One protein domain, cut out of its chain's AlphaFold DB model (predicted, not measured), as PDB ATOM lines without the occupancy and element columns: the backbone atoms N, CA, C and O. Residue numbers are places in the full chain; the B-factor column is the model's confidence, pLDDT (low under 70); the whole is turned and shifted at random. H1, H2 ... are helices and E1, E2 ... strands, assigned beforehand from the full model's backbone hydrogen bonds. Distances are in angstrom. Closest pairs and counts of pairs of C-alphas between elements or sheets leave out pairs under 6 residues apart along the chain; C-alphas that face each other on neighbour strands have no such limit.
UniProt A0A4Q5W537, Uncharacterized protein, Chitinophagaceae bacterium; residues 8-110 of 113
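AT A GLANCE: This is residues 8 to 110 of the 113 residues of an uncharacterized protein of Chitinophagaceae bacterium (UniProt A0A4Q5W537). A small three-stranded sheet has H1 packed along one face; H2 lies past one end of the strands, and the touching pair H3 and H4 lies toward the other end. A long unnamed stretch, residues 49 to 72, joins H2 to H3. The 103 printed residues, under half in named elements, run E1 H1 E2 E3 H2 H3 H4 H5, class mixed, with antiparallel sheet order E1 E3 E2. The whole is compact, with a radius of gyration of the C-alphas of 14.4 A and spans of 46 by 33 by 24 A.

IN THESE COORDINATES: E1, residues 8 to 11, begins at C-alpha 8 (277.875, 205.193, 194.137). H1, residues 12 to 21, measures 14.7 A; E2 is residues 28 to 31, and E3, residues 34 to 38, measures 13.2 A. H2 is residues 41 to 48, 10.4 A. H3, residues 73 to 82, measures 14.4 A. H4 is residues 93 to 96; H5, residues 105 to 108, ends at C-alpha 108 (275.807, 200.312, 206.161).

HOW THE PARTS SIT: E1 and E3 are antiparallel, with N 8 and O 37 2.9 A apart. E2 and E3 form an antiparallel hairpin, with N 28 and O 36 2.8 A apart. H1 is on the sheet, making two layers, helix over strands, at a height over the sheet of 9.0 A; the closest C-alphas of H1 and E3 are those of Lys 12 and Phe 35, 5.7 A. E1, H1 and E2 form a split strand-helix-strand unit, E3 between the strands, with a right-handed crossover. H5 only grazes the sheet. H3 touches H4, closest at the C-alphas of Asp 77 and Glu 93, 5.4 A. H2 is not on the sheet and touches no helix. H2 and H3 have every O i to N i+4 pair within hydrogen-bond range, H1 3 of 6.

THE WHOLE: The farthest C-alphas, of Ser 51 and Glu 89, are 46.8 A apart. The printed part has no cut; the link from H2 to H3 is long. Mean pLDDT of the printed part is 72.2, with residue 42, residues 45 to 73 and residues 101 to 110 under 70.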
ATOM      1  N   PHE A   8     278.781 205.170 195.273       81.69
ATOM      2  CA  PHE A   8     277.875 205.193 194.137       81.69
ATOM      3  C   PHE A   8     276.474 204.859 194.625       81.69
ATOM      4  O   PHE A   8     276.311 204.003 195.492       81.69
ATOM      5  N   PHE A   9     275.464 205.528 194.082       84.19
ATOM      6  CA  PHE A   9     274.069 205.237 194.382       84.19
ATOM      7  C   PHE A   9     273.248 205.325 193.100       84.19
ATOM      8  O   PHE A   9     273.572 206.111 192.209       84.19
ATOM      9  N   GLY A  10     272.212 204.505 192.996       84.12
ATOM     10  CA  GLY A  10     271.382 204.453 191.802       84.12
ATOM     11  C   GLY A  10     270.491 203.215 191.754       84.12
ATOM     12  O   GLY A  10     270.368 202.507 192.757       84.12
ATOM     13  N   PRO A  11     269.859 202.955 190.597       82.81
ATOM     14  CA  PRO A  11     269.082 201.743 190.367       82.81
ATOM     15  C   PRO A  11     269.939 200.481 190.501       82.81
ATOM     16  O   PRO A  11     271.170 200.538 190.416       82.81
ATOM     17  N   LYS A  12     269.287 199.330 190.687       84.50
ATOM     18  CA  LYS A  12     269.976 198.054 190.908       84.50
ATOM     19  C   LYS A  12     270.915 197.697 189.763       84.50
ATOM     20  O   LYS A  12     272.076 197.406 190.018       84.50
ATOM     21  N   GLU A  13     270.421 197.718 188.530       83.25
ATOM     22  CA  GLU A  13     271.120 197.156 187.376       83.25
ATOM     23  C   GLU A  13     272.452 197.873 187.104       83.25
ATOM     24  O   GLU A  13     273.465 197.181 187.008       83.25
ATOM     25  N   PRO A  14     272.529 199.222 187.076       80.00
ATOM     26  CA  PRO A  14     273.812 199.912 186.980       80.00
ATOM     27  C   PRO A  14     274.699 199.632 188.195       80.00
ATOM     28  O   PRO A  14     275.866 199.292 188.043       80.00
ATOM     29  N   ILE A  15     274.158 199.712 189.415       83.19
ATOM     30  CA  ILE A  15     274.932 199.533 190.654       83.19
ATOM     31  C   ILE A  15     275.535 198.131 190.777       83.19
ATOM     32  O   ILE A  15     276.656 197.984 191.263       83.19
ATOM     33  N   GLU A  16     274.851 197.110 190.280       84.50
ATOM     34  CA  GLU A  16     275.332 195.732 190.259       84.50
ATOM     35  C   GLU A  16     276.515 195.541 189.291       84.50
ATOM     36  O   GLU A  16     277.387 194.718 189.548       84.50
ATOM     37  N   LEU A  17     276.662 196.362 188.243       82.12
ATOM     38  CA  LEU A  17     277.853 196.323 187.376       82.12
ATOM     39  C   LEU A  17     279.147 196.642 188.135       82.12
ATOM     40  O   LEU A  17     280.198 196.065 187.836       82.12
ATOM     41  N   LEU A  18     279.081 197.496 189.164       77.94
ATOM     42  CA  LEU A  18     280.239 197.784 190.012       77.94
ATOM     43  C   LEU A  18     280.683 196.559 190.811       77.94
ATOM     44  O   LEU A  18     281.883 196.389 191.028       77.94
ATOM     45  N   SER A  19     279.758 195.684 191.221       77.75
ATOM     46  CA  SER A  19     280.130 194.478 191.965       77.75
ATOM     47  C   SER A  19     280.801 193.423 191.103       77.75
ATOM     48  O   SER A  19     281.732 192.765 191.573       77.75
ATOM     49  N   TYR A  20     280.437 193.341 189.821       79.31
ATOM     50  CA  TYR A  20     281.145 192.501 188.856       79.31
ATOM     51  C   TYR A  20     282.570 192.998 188.580       79.31
ATOM     52  O   TYR A  20     283.506 192.200 188.531       79.31
ATOM     53  N   GLN A  21     282.755 194.310 188.410       74.31
ATOM     54  CA  GLN A  21     284.065 194.884 188.076       74.31
ATOM     55  C   GLN A  21     285.005 194.980 189.283       74.31
ATOM     56  O   GLN A  21     286.227 194.860 189.147       74.31
ATOM     57  N   PHE A  22     284.446 195.156 190.479       77.00
ATOM     58  CA  PHE A  22     285.204 195.316 191.711       77.00
ATOM     59  C   PHE A  22     284.783 194.264 192.750       77.00
ATOM     60  O   PHE A  22     283.988 194.558 193.651       77.00
ATOM     61  N   PRO A  23     285.361 193.045 192.674       74.19
ATOM     62  CA  PRO A  23     285.166 192.009 193.681       74.19
ATOM     63  C   PRO A  23     285.472 192.540 195.085       74.19
ATOM     64  O   PRO A  23     286.540 193.117 195.308       74.19
ATOM     65  N   GLY A  24     284.534 192.351 196.015       75.19
ATOM     66  CA  GLY A  24     284.618 192.848 197.393       75.19
ATOM     67  C   GLY A  24     283.799 194.111 197.665       75.19
ATOM     68  O   GLY A  24     283.691 194.526 198.818       75.19
ATOM     69  N   THR A  25     283.187 194.709 196.643       82.06
ATOM     70  CA  THR A  25     282.158 195.730 196.865       82.06
ATOM     71  C   THR A  25     280.868 195.091 197.366       82.06
ATOM     72  O   THR A  25     280.501 193.979 196.982       82.06
ATOM     73  N   LYS A  26     280.182 195.800 198.261       83.81
ATOM     74  CA  LYS A  26     278.900 195.375 198.816       83.81
ATOM     75  C   LYS A  26     277.802 196.291 198.300       83.81
ATOM     76  O   LYS A  26     277.892 197.506 198.471       83.81
ATOM     77  N   LEU A  27     276.773 195.692 197.705       86.88
ATOM     78  CA  LEU A  27     275.521 196.383 197.432       86.88
ATOM     79  C   LEU A  27     274.710 196.468 198.720       86.88
ATOM     80  O   LEU A  27     274.425 195.454 199.355       86.88
ATOM     81  N   VAL A  28     274.308 197.679 199.070       86.06
ATOM     82  CA  VAL A  28     273.415 197.958 200.187       86.06
ATOM     83  C   VAL A  28     272.095 198.446 199.606       86.06
ATOM     84  O   VAL A  28     272.052 199.456 198.905       86.06
ATOM     85  N   ALA A  29     271.020 197.705 199.859       87.06
ATOM     86  CA  ALA A  29     269.684 198.115 199.449       87.06
ATOM     87  C   ALA A  29     269.216 199.279 200.331       87.06
ATOM     88  O   ALA A  29     269.215 199.168 201.556       87.06
ATOM     89  N   LEU A  30     268.803 200.379 199.703       81.88
ATOM     90  CA  LEU A  30     268.233 201.541 200.392       81.88
ATOM     91  C   LEU A  30     266.700 201.488 200.447       81.88
ATOM     92  O   LEU A  30     266.077 202.232 201.198       81.88
ATOM     93  N   GLY A  31     266.097 200.597 199.657       81.38
ATOM     94  CA  GLY A  31     264.656 200.529 199.439       81.38
ATOM     95  C   GLY A  31     264.234 201.259 198.162       81.38
ATOM     96  O   GLY A  31     265.028 201.948 197.527       81.38
ATOM     97  N   GLN A  32     262.977 201.060 197.755       84.94
ATOM     98  CA  GLN A  32     262.380 201.694 196.566       84.94
ATOM     99  C   GLN A  32     263.187 201.494 195.268       84.94
ATOM    100  O   GLN A  32     263.252 202.374 194.418       84.94
ATOM    101  N   GLY A  33     263.834 200.333 195.123       82.06
ATOM    102  CA  GLY A  33     264.645 200.014 193.943       82.06
ATOM    103  C   GLY A  33     265.999 200.728 193.877       82.06
ATOM    104  O   GLY A  33     266.715 200.553 192.892       82.06
ATOM    105  N   LEU A  34     266.379 201.482 194.914       82.88
ATOM    106  CA  LEU A  34     267.686 202.120 195.011       82.88
ATOM    107  C   LEU A  34     268.687 201.284 195.798       82.88
ATOM    108  O   LEU A  34     268.386 200.666 196.825       82.88
ATOM    109  N   PHE A  35     269.916 201.327 195.304       87.38
ATOM    110  CA  PHE A  35     271.060 200.616 195.836       87.38
ATOM    111  C   PHE A  35     272.242 201.563 195.993       87.38
ATOM    112  O   PHE A  35     272.376 202.571 195.297       87.38
ATOM    113  N   LEU A  36     273.102 201.206 196.935       85.94
ATOM    114  CA  LEU A  36     274.291 201.933 197.321       85.94
ATOM    115  C   LEU A  36     275.493 200.997 197.246       85.94
ATOM    116  O   LEU A  36     275.434 199.872 197.736       85.94
ATOM    117  N   VAL A  37     276.601 201.486 196.709       86.50
ATOM    118  CA  VAL A  37     277.915 200.853 196.836       86.50
ATOM    119  C   VAL A  37     278.832 201.839 197.555       86.50
ATOM    120  O   VAL A  37     279.239 202.844 196.959       86.50
ATOM    121  N   PRO A  38     279.144 201.600 198.844       81.94
ATOM    122  CA  PRO A  38     280.058 202.451 199.592       81.94
ATOM    123  C   PRO A  38     281.454 202.458 198.971       81.94
ATOM    124  O   PRO A  38     281.971 201.418 198.550       81.94
ATOM    125  N   LEU A  39     282.098 203.625 198.955       79.62
ATOM    126  CA  LEU A  39     283.479 203.747 198.508       79.62
ATOM    127  C   LEU A  39     284.428 203.276 199.619       79.62
ATOM    128  O   LEU A  39     284.871 204.062 200.452       79.62
ATOM    129  N   ILE A  40     284.734 201.981 199.635       75.81
ATOM    130  CA  ILE A  40     285.766 201.413 200.514       75.81
ATOM    131  C   ILE A  40     287.171 201.734 199.983       75.81
ATOM    132  O   ILE A  40     287.352 201.913 198.776       75.81
ATOM    133  N   GLU A  41     288.186 201.775 200.853       71.50
ATOM    134  CA  GLU A  41     289.565 202.120 200.459       71.50
ATOM    135  C   GLU A  41     290.113 201.229 199.341       71.50
ATOM    136  O   GLU A  41     290.808 201.706 198.446       71.50
ATOM    137  N   SER A  42     289.770 199.940 199.347       68.06
ATOM    138  CA  SER A  42     290.190 199.004 198.303       68.06
ATOM    139  C   SER A  42     289.567 199.333 196.942       68.06
ATOM    140  O   SER A  42     290.263 199.262 195.928       68.06
ATOM    141  N   LEU A  43     288.297 199.752 196.916       71.25
ATOM    142  CA  LEU A  43     287.602 200.228 195.719       71.25
ATOM    143  C   LEU A  43     288.199 201.560 195.253       71.25
ATOM    144  O   LEU A  43     288.588 201.682 194.094       71.25
ATOM    145  N   ALA A  44     288.355 202.523 196.165       71.56
ATOM    146  CA  ALA A  44     288.971 203.815 195.877       71.56
ATOM    147  C   ALA A  44     290.390 203.646 195.312       71.56
ATOM    148  O   ALA A  44     290.735 204.245 194.295       71.56
ATOM    149  N   GLY A  45     291.204 202.793 195.929       69.50
ATOM    150  CA  GLY A  45     292.552 202.481 195.474       69.50
ATOM    151  C   GLY A  45     292.556 201.849 194.085       69.50
ATOM    152  O   GLY A  45     293.330 202.269 193.234       69.50
ATOM    153  N   ARG A  46     291.667 200.886 193.811       68.19
ATOM    154  CA  ARG A  46     291.549 200.265 192.479       68.19
ATOM    155  C   ARG A  46     291.136 201.264 191.403       68.19
ATOM    156  O   ARG A  46     291.740 201.264 190.337       68.19
ATOM    157  N   MET A  47     290.173 202.134 191.698       67.69
ATOM    158  CA  MET A  47     289.699 203.153 190.757       67.69
ATOM    159  C   MET A  47     290.760 204.206 190.416       67.69
ATOM    160  O   MET A  47     290.729 204.755 189.320       67.69
ATOM    161  N   ASN A  48     291.686 204.495 191.338       68.25
ATOM    162  CA  ASN A  48     292.693 205.551 191.170       68.25
ATOM    163  C   ASN A  48     294.117 205.027 190.874       68.25
ATOM    164  O   ASN A  48     295.027 205.832 190.700       68.25
ATOM    165  N   ARG A  49     294.349 203.703 190.838       61.47
ATOM    166  CA  ARG A  49     295.693 203.103 190.658       61.47
ATOM    167  C   ARG A  49     296.243 203.195 189.240       61.47
ATOM    168  O   ARG A  49     297.458 203.215 189.075       61.47
ATOM    169  N   ASN A  50     295.376 203.241 188.238       55.28
ATOM    170  CA  ASN A  50     295.791 203.460 186.861       55.28
ATOM    171  C   ASN A  50     295.568 204.940 186.557       55.28
ATOM    172  O   ASN A  50     294.483 205.462 186.799       55.28
ATOM    173  N   SER A  51     296.583 205.619 186.027       51.66
ATOM    174  CA  SER A  51     296.541 207.036 185.621       51.66
ATOM    175  C   SER A  51     295.383 207.362 184.659       51.66
ATOM    176  O   SER A  51     295.077 208.524 184.412       51.66
ATOM    177  N   THR A  52     294.753 206.325 184.112       52.16
ATOM    178  CA  THR A  52     293.521 206.321 183.337       52.16
ATOM    179  C   THR A  52     292.367 205.794 184.190       52.16
ATOM    180  O   THR A  52     292.315 204.611 184.529       52.16
ATOM    181  N   ALA A  53     291.414 206.673 184.506       55.06
ATOM    182  CA  ALA A  53     290.130 206.276 185.070       55.06
ATOM    183  C   ALA A  53     289.471 205.238 184.145       55.06
ATOM    184  O   ALA A  53     289.293 205.495 182.954       55.06
ATOM    185  N   GLN A  54     289.138 204.057 184.672       53.41
ATOM    186  CA  GLN A  54     288.349 203.083 183.921       53.41
ATOM    187  C   GLN A  54     286.894 203.547 183.881       53.41
ATOM    188  O   GLN A  54     286.295 203.835 184.919       53.41
ATOM    189  N   LEU A  55     286.346 203.638 182.668       54.38
ATOM    190  CA  LEU A  55     284.926 203.881 182.460       54.38
ATOM    191  C   LEU A  55     284.150 202.659 182.951       54.38
ATOM    192  O   LEU A  55     284.489 201.524 182.623       54.38
ATOM    193  N   VAL A  56     283.112 202.912 183.740       54.06
ATOM    194  CA  VAL A  56     282.139 201.888 184.119       54.06
ATOM    195  C   VAL A  56     280.912 202.136 183.257       54.06
ATOM    196  O   VAL A  56     280.246 203.162 183.424       54.06
ATOM    197  N   ASP A  57     280.633 201.234 182.318       49.94
ATOM    198  CA  ASP A  57     279.434 201.324 181.485       49.94
ATOM    199  C   ASP A  57     278.188 201.465 182.376       49.94
ATOM    200  O   ASP A  57     278.010 200.724 183.343       49.94
ATOM    201  N   GLY A  58     277.358 202.473 182.092       50.78
ATOM    202  CA  GLY A  58     276.170 202.815 182.886       50.78
ATOM    203  C   GLY A  58     276.365 203.874 183.984       50.78
ATOM    204  O   GLY A  58     275.372 204.308 184.561       50.78
ATOM    205  N   PHE A  59     277.594 204.338 184.254       49.25
ATOM    206  CA  PHE A  59     277.878 205.401 185.248       49.25
ATOM    207  C   PHE A  59     278.332 206.737 184.664       49.25
ATOM    208  O   PHE A  59     278.511 207.704 185.403       49.25
ATOM    209  N   TRP A  60     278.554 206.786 183.356       46.91
ATOM    210  CA  TRP A  60     279.111 207.939 182.669       46.91
ATOM    211  C   TRP A  60     278.148 208.341 181.556       46.91
ATOM    212  O   TRP A  60     277.978 207.597 180.594       46.91
ATOM    213  N   ASP A  61     277.519 209.507 181.693       44.94
ATOM    214  CA  ASP A  61     276.817 210.164 180.590       44.94
ATOM    215  C   ASP A  61     277.810 211.105 179.891       44.94
ATOM    216  O   ASP A  61     278.445 211.941 180.535       44.94
ATOM    217  N   GLY A  62     278.033 210.913 178.592       50.41
ATOM    218  CA  GLY A  62     278.922 211.771 177.797       50.41
ATOM    219  C   GLY A  62     280.429 211.703 178.110       50.41
ATOM    220  O   GLY A  62     281.173 212.555 177.637       50.41
ATOM    221  N   GLY A  63     280.910 210.714 178.875       45.78
ATOM    222  CA  GLY A  63     282.348 210.529 179.146       45.78
ATOM    223  C   GLY A  63     282.942 211.465 180.209       45.78
ATOM    224  O   GLY A  63     284.155 211.456 180.422       45.78
ATOM    225  N   GLU A  64     282.111 212.232 180.921       41.88
ATOM    226  CA  GLU A  64     282.554 213.079 182.029       41.88
ATOM    227  C   GLU A  64     282.300 212.436 183.395       41.88
ATOM    228  O   GLU A  64     281.283 211.782 183.636       41.88
ATOM    229  N   ARG A  65     283.241 212.645 184.326       44.59
ATOM    230  CA  ARG A  65     283.112 212.166 185.706       44.59
ATOM    231  C   ARG A  65     281.948 212.921 186.322       44.59
ATOM    232  O   ARG A  65     282.056 214.135 186.500       44.59
ATOM    233  N   ILE A  66     280.870 212.220 186.679       50.78
ATOM    234  CA  ILE A  66     279.763 212.830 187.417       50.78
ATOM    235  C   ILE A  66     280.370 213.426 188.691       50.78
ATOM    236  O   ILE A  66     280.933 212.719 189.530       50.78
ATOM    237  N   LYS A  67     280.383 214.763 188.740       44.62
ATOM    238  CA  LYS A  67     281.045 215.574 189.765       44.62
ATOM    239  C   LYS A  67     280.706 215.038 191.152       44.62
ATOM    240  O   LYS A  67     279.585 214.615 191.402       44.62
ATOM    241  N   THR A  68     281.641 215.137 192.091       44.44
ATOM    242  CA  THR A  68     281.302 215.045 193.514       44.44
ATOM    243  C   THR A  68     280.374 216.215 193.840       44.44
ATOM    244  O   THR A  68     280.839 217.325 194.099       44.44
ATOM    245  N   ILE A  69     279.060 216.008 193.756       47.06
ATOM    246  CA  ILE A  69     278.097 217.077 194.006       47.06
ATOM    247  C   ILE A  69     277.861 217.149 195.511       47.06
ATOM    248  O   ILE A  69     277.273 216.256 196.117       47.06
ATOM    249  N   ARG A  70     278.342 218.227 196.136       47.56
ATOM    250  CA  ARG A  70     277.947 218.580 197.502       47.56
ATOM    251  C   ARG A  70     276.561 219.203 197.436       47.56
ATOM    252  O   ARG A  70     276.429 220.394 197.168       47.56
ATOM    253  N   PHE A  71     275.532 218.399 197.645       55.12
ATOM    254  CA  PHE A  71     274.181 218.920 197.779       55.12
ATOM    255  C   PHE A  71     273.946 219.437 199.204       55.12
ATOM    256  O   PHE A  71     274.334 218.798 200.182       55.12
ATOM    257  N   GLY A  72     273.277 220.585 199.329       59.16
ATOM    258  CA  GLY A  72     272.493 220.856 200.535       59.16
ATOM    259  C   GLY A  72     271.313 219.879 200.601       59.16
ATOM    260  O   GLY A  72     270.893 219.379 199.557       59.16
ATOM    261  N   ALA A  73     270.771 219.619 201.795       68.31
ATOM    262  CA  ALA A  73     269.704 218.627 202.013       68.31
ATOM    263  C   ALA A  73     268.568 218.721 200.972       68.31
ATOM    264  O   ALA A  73     268.217 217.731 200.343       68.31
ATOM    265  N   THR A  74     268.116 219.940 200.664       75.62
ATOM    266  CA  THR A  74     267.066 220.215 199.669       75.62
ATOM    267  C   THR A  74     267.388 219.712 198.261       75.62
ATOM    268  O   THR A  74     266.509 219.225 197.553       75.62
ATOM    269  N   ALA A  75     268.639 219.852 197.823       72.62
ATOM    270  CA  ALA A  75     269.041 219.457 196.479       72.62
ATOM    271  C   ALA A  75     269.267 217.940 196.381       72.62
ATOM    272  O   ALA A  75     269.014 217.351 195.332       72.62
ATOM    273  N   PHE A  76     269.655 217.299 197.486       78.50
ATOM    274  CA  PHE A  76     269.709 215.843 197.573       78.50
ATOM    275  C   PHE A  76     268.299 215.238 197.527       78.50
ATOM    276  O   PHE A  76     268.048 214.352 196.719       78.50
ATOM    277  N   ASP A  77     267.349 215.791 198.282       81.81
ATOM    278  CA  ASP A  77     265.939 215.372 198.241       81.81
ATOM    279  C   ASP A  77     265.298 215.573 196.856       81.81
ATOM    280  O   ASP A  77     264.487 214.765 196.403       81.81
ATOM    281  N   ALA A  78     265.665 216.642 196.142       78.19
ATOM    282  CA  ALA A  78     265.223 216.856 194.762       78.19
ATOM    283  C   ALA A  78     265.753 215.772 193.807       78.19
ATOM    284  O   ALA A  78     265.011 215.286 192.954       78.19
ATOM    285  N   LEU A  79     267.013 215.364 193.973       78.31
ATOM    286  CA  LEU A  79     267.608 214.278 193.199       78.31
ATOM    287  C   LEU A  79     266.942 212.933 193.506       78.31
ATOM    288  O   LEU A  79     266.612 212.194 192.585       78.31
ATOM    289  N   LEU A  80     266.694 212.638 194.784       81.38
ATOM    290  CA  LEU A  80     265.994 211.421 195.196       81.38
ATOM    291  C   LEU A  80     264.580 211.360 194.600       81.38
ATOM    292  O   LEU A  80     264.199 210.325 194.058       81.38
ATOM    293  N   ARG A  81     263.841 212.478 194.585       83.06
ATOM    294  CA  ARG A  81     262.556 212.562 193.865       83.06
ATOM    295  C   ARG A  81     262.692 212.278 192.377       83.06
ATOM    296  O   ARG A  81     261.862 211.567 191.824       83.06
ATOM    297  N   HIS A  82     263.718 212.821 191.724       78.12
ATOM    298  CA  HIS A  82     263.958 212.557 190.304       78.12
ATOM    299  C   HIS A  82     264.231 211.069 190.029       78.12
ATOM    300  O   HIS A  82     263.822 210.548 188.998       78.12
ATOM    301  N   LEU A  83     264.853 210.376 190.984       75.12
ATOM    302  CA  LEU A  83     265.076 208.930 190.950       75.12
ATOM    303  C   LEU A  83     263.846 208.100 191.361       75.12
ATOM    304  O   LEU A  83     263.941 206.879 191.439       75.12
ATOM    305  N   GLY A  84     262.697 208.735 191.615       80.31
ATOM    306  CA  GLY A  84     261.442 208.057 191.941       80.31
ATOM    307  C   GLY A  84     261.251 207.727 193.421       80.31
ATOM    308  O   GLY A  84     260.339 206.973 193.753       80.31
ATOM    309  N   VAL A  85     262.072 208.283 194.316       85.94
ATOM    310  CA  VAL A  85     261.905 208.085 195.761       85.94
ATOM    311  C   VAL A  85     260.671 208.829 196.239       85.94
ATOM    312  O   VAL A  85     260.565 210.051 196.129       85.94
ATOM    313  N   MET A  86     259.756 208.072 196.823       88.62
ATOM    314  CA  MET A  86     258.574 208.566 197.500       88.62
ATOM    315  C   MET A  86     258.893 208.756 198.976       88.62
ATOM    316  O   MET A  86     259.402 207.850 199.637       88.62
ATOM    317  N   LYS A  87     258.578 209.935 199.508       90.69
ATOM    318  CA  LYS A  87     258.708 210.197 200.939       90.69
ATOM    319  C   LYS A  87     257.647 209.445 201.751       90.69
ATOM    320  O   LYS A  87     256.492 209.349 201.332       90.69
ATOM    321  N   SER A  88     258.032 208.971 202.928       88.94
ATOM    322  CA  SER A  88     257.104 208.487 203.954       88.94
ATOM    323  C   SER A  88     256.400 209.651 204.658       88.94
ATOM    324  O   SER A  88     256.860 210.795 204.624       88.94
ATOM    325  N   GLU A  89     255.267 209.372 205.306       91.00
ATOM    326  CA  GLU A  89     254.511 210.390 206.038       91.00
ATOM    327  C   GLU A  89     255.373 211.045 207.129       91.00
ATOM    328  O   GLU A  89     255.993 210.368 207.945       91.00
ATOM    329  N   GLY A  90     255.438 212.379 207.109       90.56
ATOM    330  CA  GLY A  90     256.225 213.165 208.062       90.56
ATOM    331  C   GLY A  90     257.739 213.192 207.821       90.56
ATOM    332  O   GLY A  90     258.423 213.871 208.580       90.56
ATOM    333  N   LEU A  91     258.254 212.517 206.787       90.12
ATOM    334  CA  LEU A  91     259.686 212.446 206.474       90.12
ATOM    335  C   LEU A  91     260.018 213.102 205.123       90.12
ATOM    336  O   LEU A  91     259.161 213.229 204.245       90.12
ATOM    337  N   THR A  92     261.274 213.502 204.935       88.94
ATOM    338  CA  THR A  92     261.850 213.820 203.617       88.94
ATOM    339  C   THR A  92     262.232 212.550 202.850       88.94
ATOM    340  O   THR A  92     262.215 211.435 203.382       88.94
ATOM    341  N   GLU A  93     262.590 212.686 201.575       87.62
ATOM    342  CA  GLU A  93     263.061 211.568 200.755       87.62
ATOM    343  C   GLU A  93     264.368 210.978 201.297       87.62
ATOM    344  O   GLU A  93     264.497 209.760 201.429       87.62
ATOM    345  N   SER A  94     265.324 211.827 201.682       84.38
ATOM    346  CA  SER A  94     266.565 211.381 202.322       84.38
ATOM    347  C   SER A  94     266.319 210.743 203.689       84.38
ATOM    348  O   SER A  94     266.950 209.735 204.021       84.38
ATOM    349  N   GLU A  95     265.371 211.265 204.469       86.25
ATOM    350  CA  GLU A  95     264.972 210.667 205.741       86.25
ATOM    351  C   GLU A  95     264.354 209.282 205.555       86.25
ATOM    352  O   GLU A  95     264.717 208.352 206.277       86.25
ATOM    353  N   THR A  96     263.501 209.134 204.540       86.00
ATOM    354  CA  THR A  96     262.833 207.875 204.180       86.00
ATOM    355  C   THR A  96     263.831 206.765 203.865       86.00
ATOM    356  O   THR A  96     263.610 205.613 204.229       86.00
ATOM    357  N   LEU A  97     264.958 207.109 203.241       81.44
ATOM    358  CA  LEU A  97     266.041 206.170 202.935       81.44
ATOM    359  C   LEU A  97     267.079 206.041 204.065       81.44
ATOM    360  O   LEU A  97     268.094 205.364 203.911       81.44
ATOM    361  N   GLY A  98     266.855 206.694 205.210       80.00
ATOM    362  CA  GLY A  98     267.733 206.603 206.377       80.00
ATOM    363  C   GLY A  98     269.007 207.451 206.304       80.00
ATOM    364  O   GLY A  98     269.862 207.317 207.177       80.00
ATOM    365  N   PHE A  99     269.141 208.357 205.329       77.88
ATOM    366  CA  PHE A  99     270.319 209.228 205.187       77.88
ATOM    367  C   PHE A  99     270.421 210.324 206.259       77.88
ATOM    368  O   PHE A  99     271.473 210.940 206.415       77.88
ATOM    369  N   HIS A 100     269.347 210.561 207.010       74.19
ATOM    370  CA  HIS A 100     269.324 211.484 208.145       74.19
ATOM    371  C   HIS A 100     270.098 210.960 209.364       74.19
ATOM    372  O   HIS A 100     270.551 211.738 210.210       74.19
ATOM    373  N   LEU A 101     270.281 209.640 209.447       68.94
ATOM    374  CA  LEU A 101     271.066 209.003 210.490       68.94
ATOM    375  C   LEU A 101     272.551 209.139 210.152       68.94
ATOM    376  O   LEU A 101     272.985 208.837 209.040       68.94
ATOM    377  N   ARG A 102     273.357 209.564 211.130       66.44
ATOM    378  CA  ARG A 102     274.814 209.513 210.991       66.44
ATOM    379  C   ARG A 102     275.232 208.044 210.935       66.44
ATOM    380  O   ARG A 102     275.219 207.376 211.960       66.44
ATOM    381  N   ARG A 103     275.582 207.577 209.738       65.62
ATOM    382  CA  ARG A 103     276.046 206.214 209.477       65.62
ATOM    383  C   ARG A 103     277.397 206.252 208.778       65.62
ATOM    384  O   ARG A 103     277.529 206.869 207.719       65.62
ATOM    385  N   PHE A 104     278.394 205.620 209.378       65.12
ATOM    386  CA  PHE A 104     279.661 205.305 208.735       65.12
ATOM    387  C   PHE A 104     279.468 204.166 207.733       65.12
ATOM    388  O   PHE A 104     278.464 203.457 207.761       65.12
ATOM    389  N   THR A 105     280.432 203.980 206.829       63.50
ATOM    390  CA  THR A 105     280.417 202.856 205.881       63.50
ATOM    391  C   THR A 105     280.178 201.527 206.601       63.50
ATOM    392  O   THR A 105     279.353 200.740 206.153       63.50
ATOM    393  N   GLU A 106     280.812 201.313 207.753       65.25
ATOM    394  CA  GLU A 106     280.652 200.115 208.592       65.25
ATOM    395  C   GLU A 106     279.198 199.872 209.033       65.25
ATOM    396  O   GLU A 106     278.724 198.735 208.974       65.25
ATOM    397  N   ASP A 107     278.462 200.938 209.371       67.44
ATOM    398  CA  ASP A 107     277.049 200.868 209.767       67.44
ATOM    399  C   ASP A 107     276.153 200.408 208.605       67.44
ATOM    400  O   ASP A 107     275.150 199.724 208.808       67.44
ATOM    401  N   TRP A 108     276.513 200.761 207.367       67.62
ATOM    402  CA  TRP A 108     275.807 200.312 206.161       67.62
ATOM    403  C   TRP A 108     276.165 198.884 205.762       67.62
ATOM    404  O   TRP A 108     275.338 198.175 205.194       67.62
ATOM    405  N   LEU A 109     277.394 198.455 206.052       68.38
ATOM    406  CA  LEU A 109     277.860 197.102 205.754       68.38
ATOM    407  C   LEU A 109     277.350 196.054 206.753       68.38
ATOM    408  O   LEU A 109     277.589 194.863 206.526       68.38
ATOM    409  N   GLY A 110     276.638 196.495 207.796       61.62
ATOM    410  CA  GLY A 110     275.947 195.648 208.760       61.62
ATOM    411  C   GLY A 110     276.850 195.037 209.825       61.62
ATOM    412  O   GLY A 110     276.519 193.949 210.273       61.62
TER     413      GLY A 110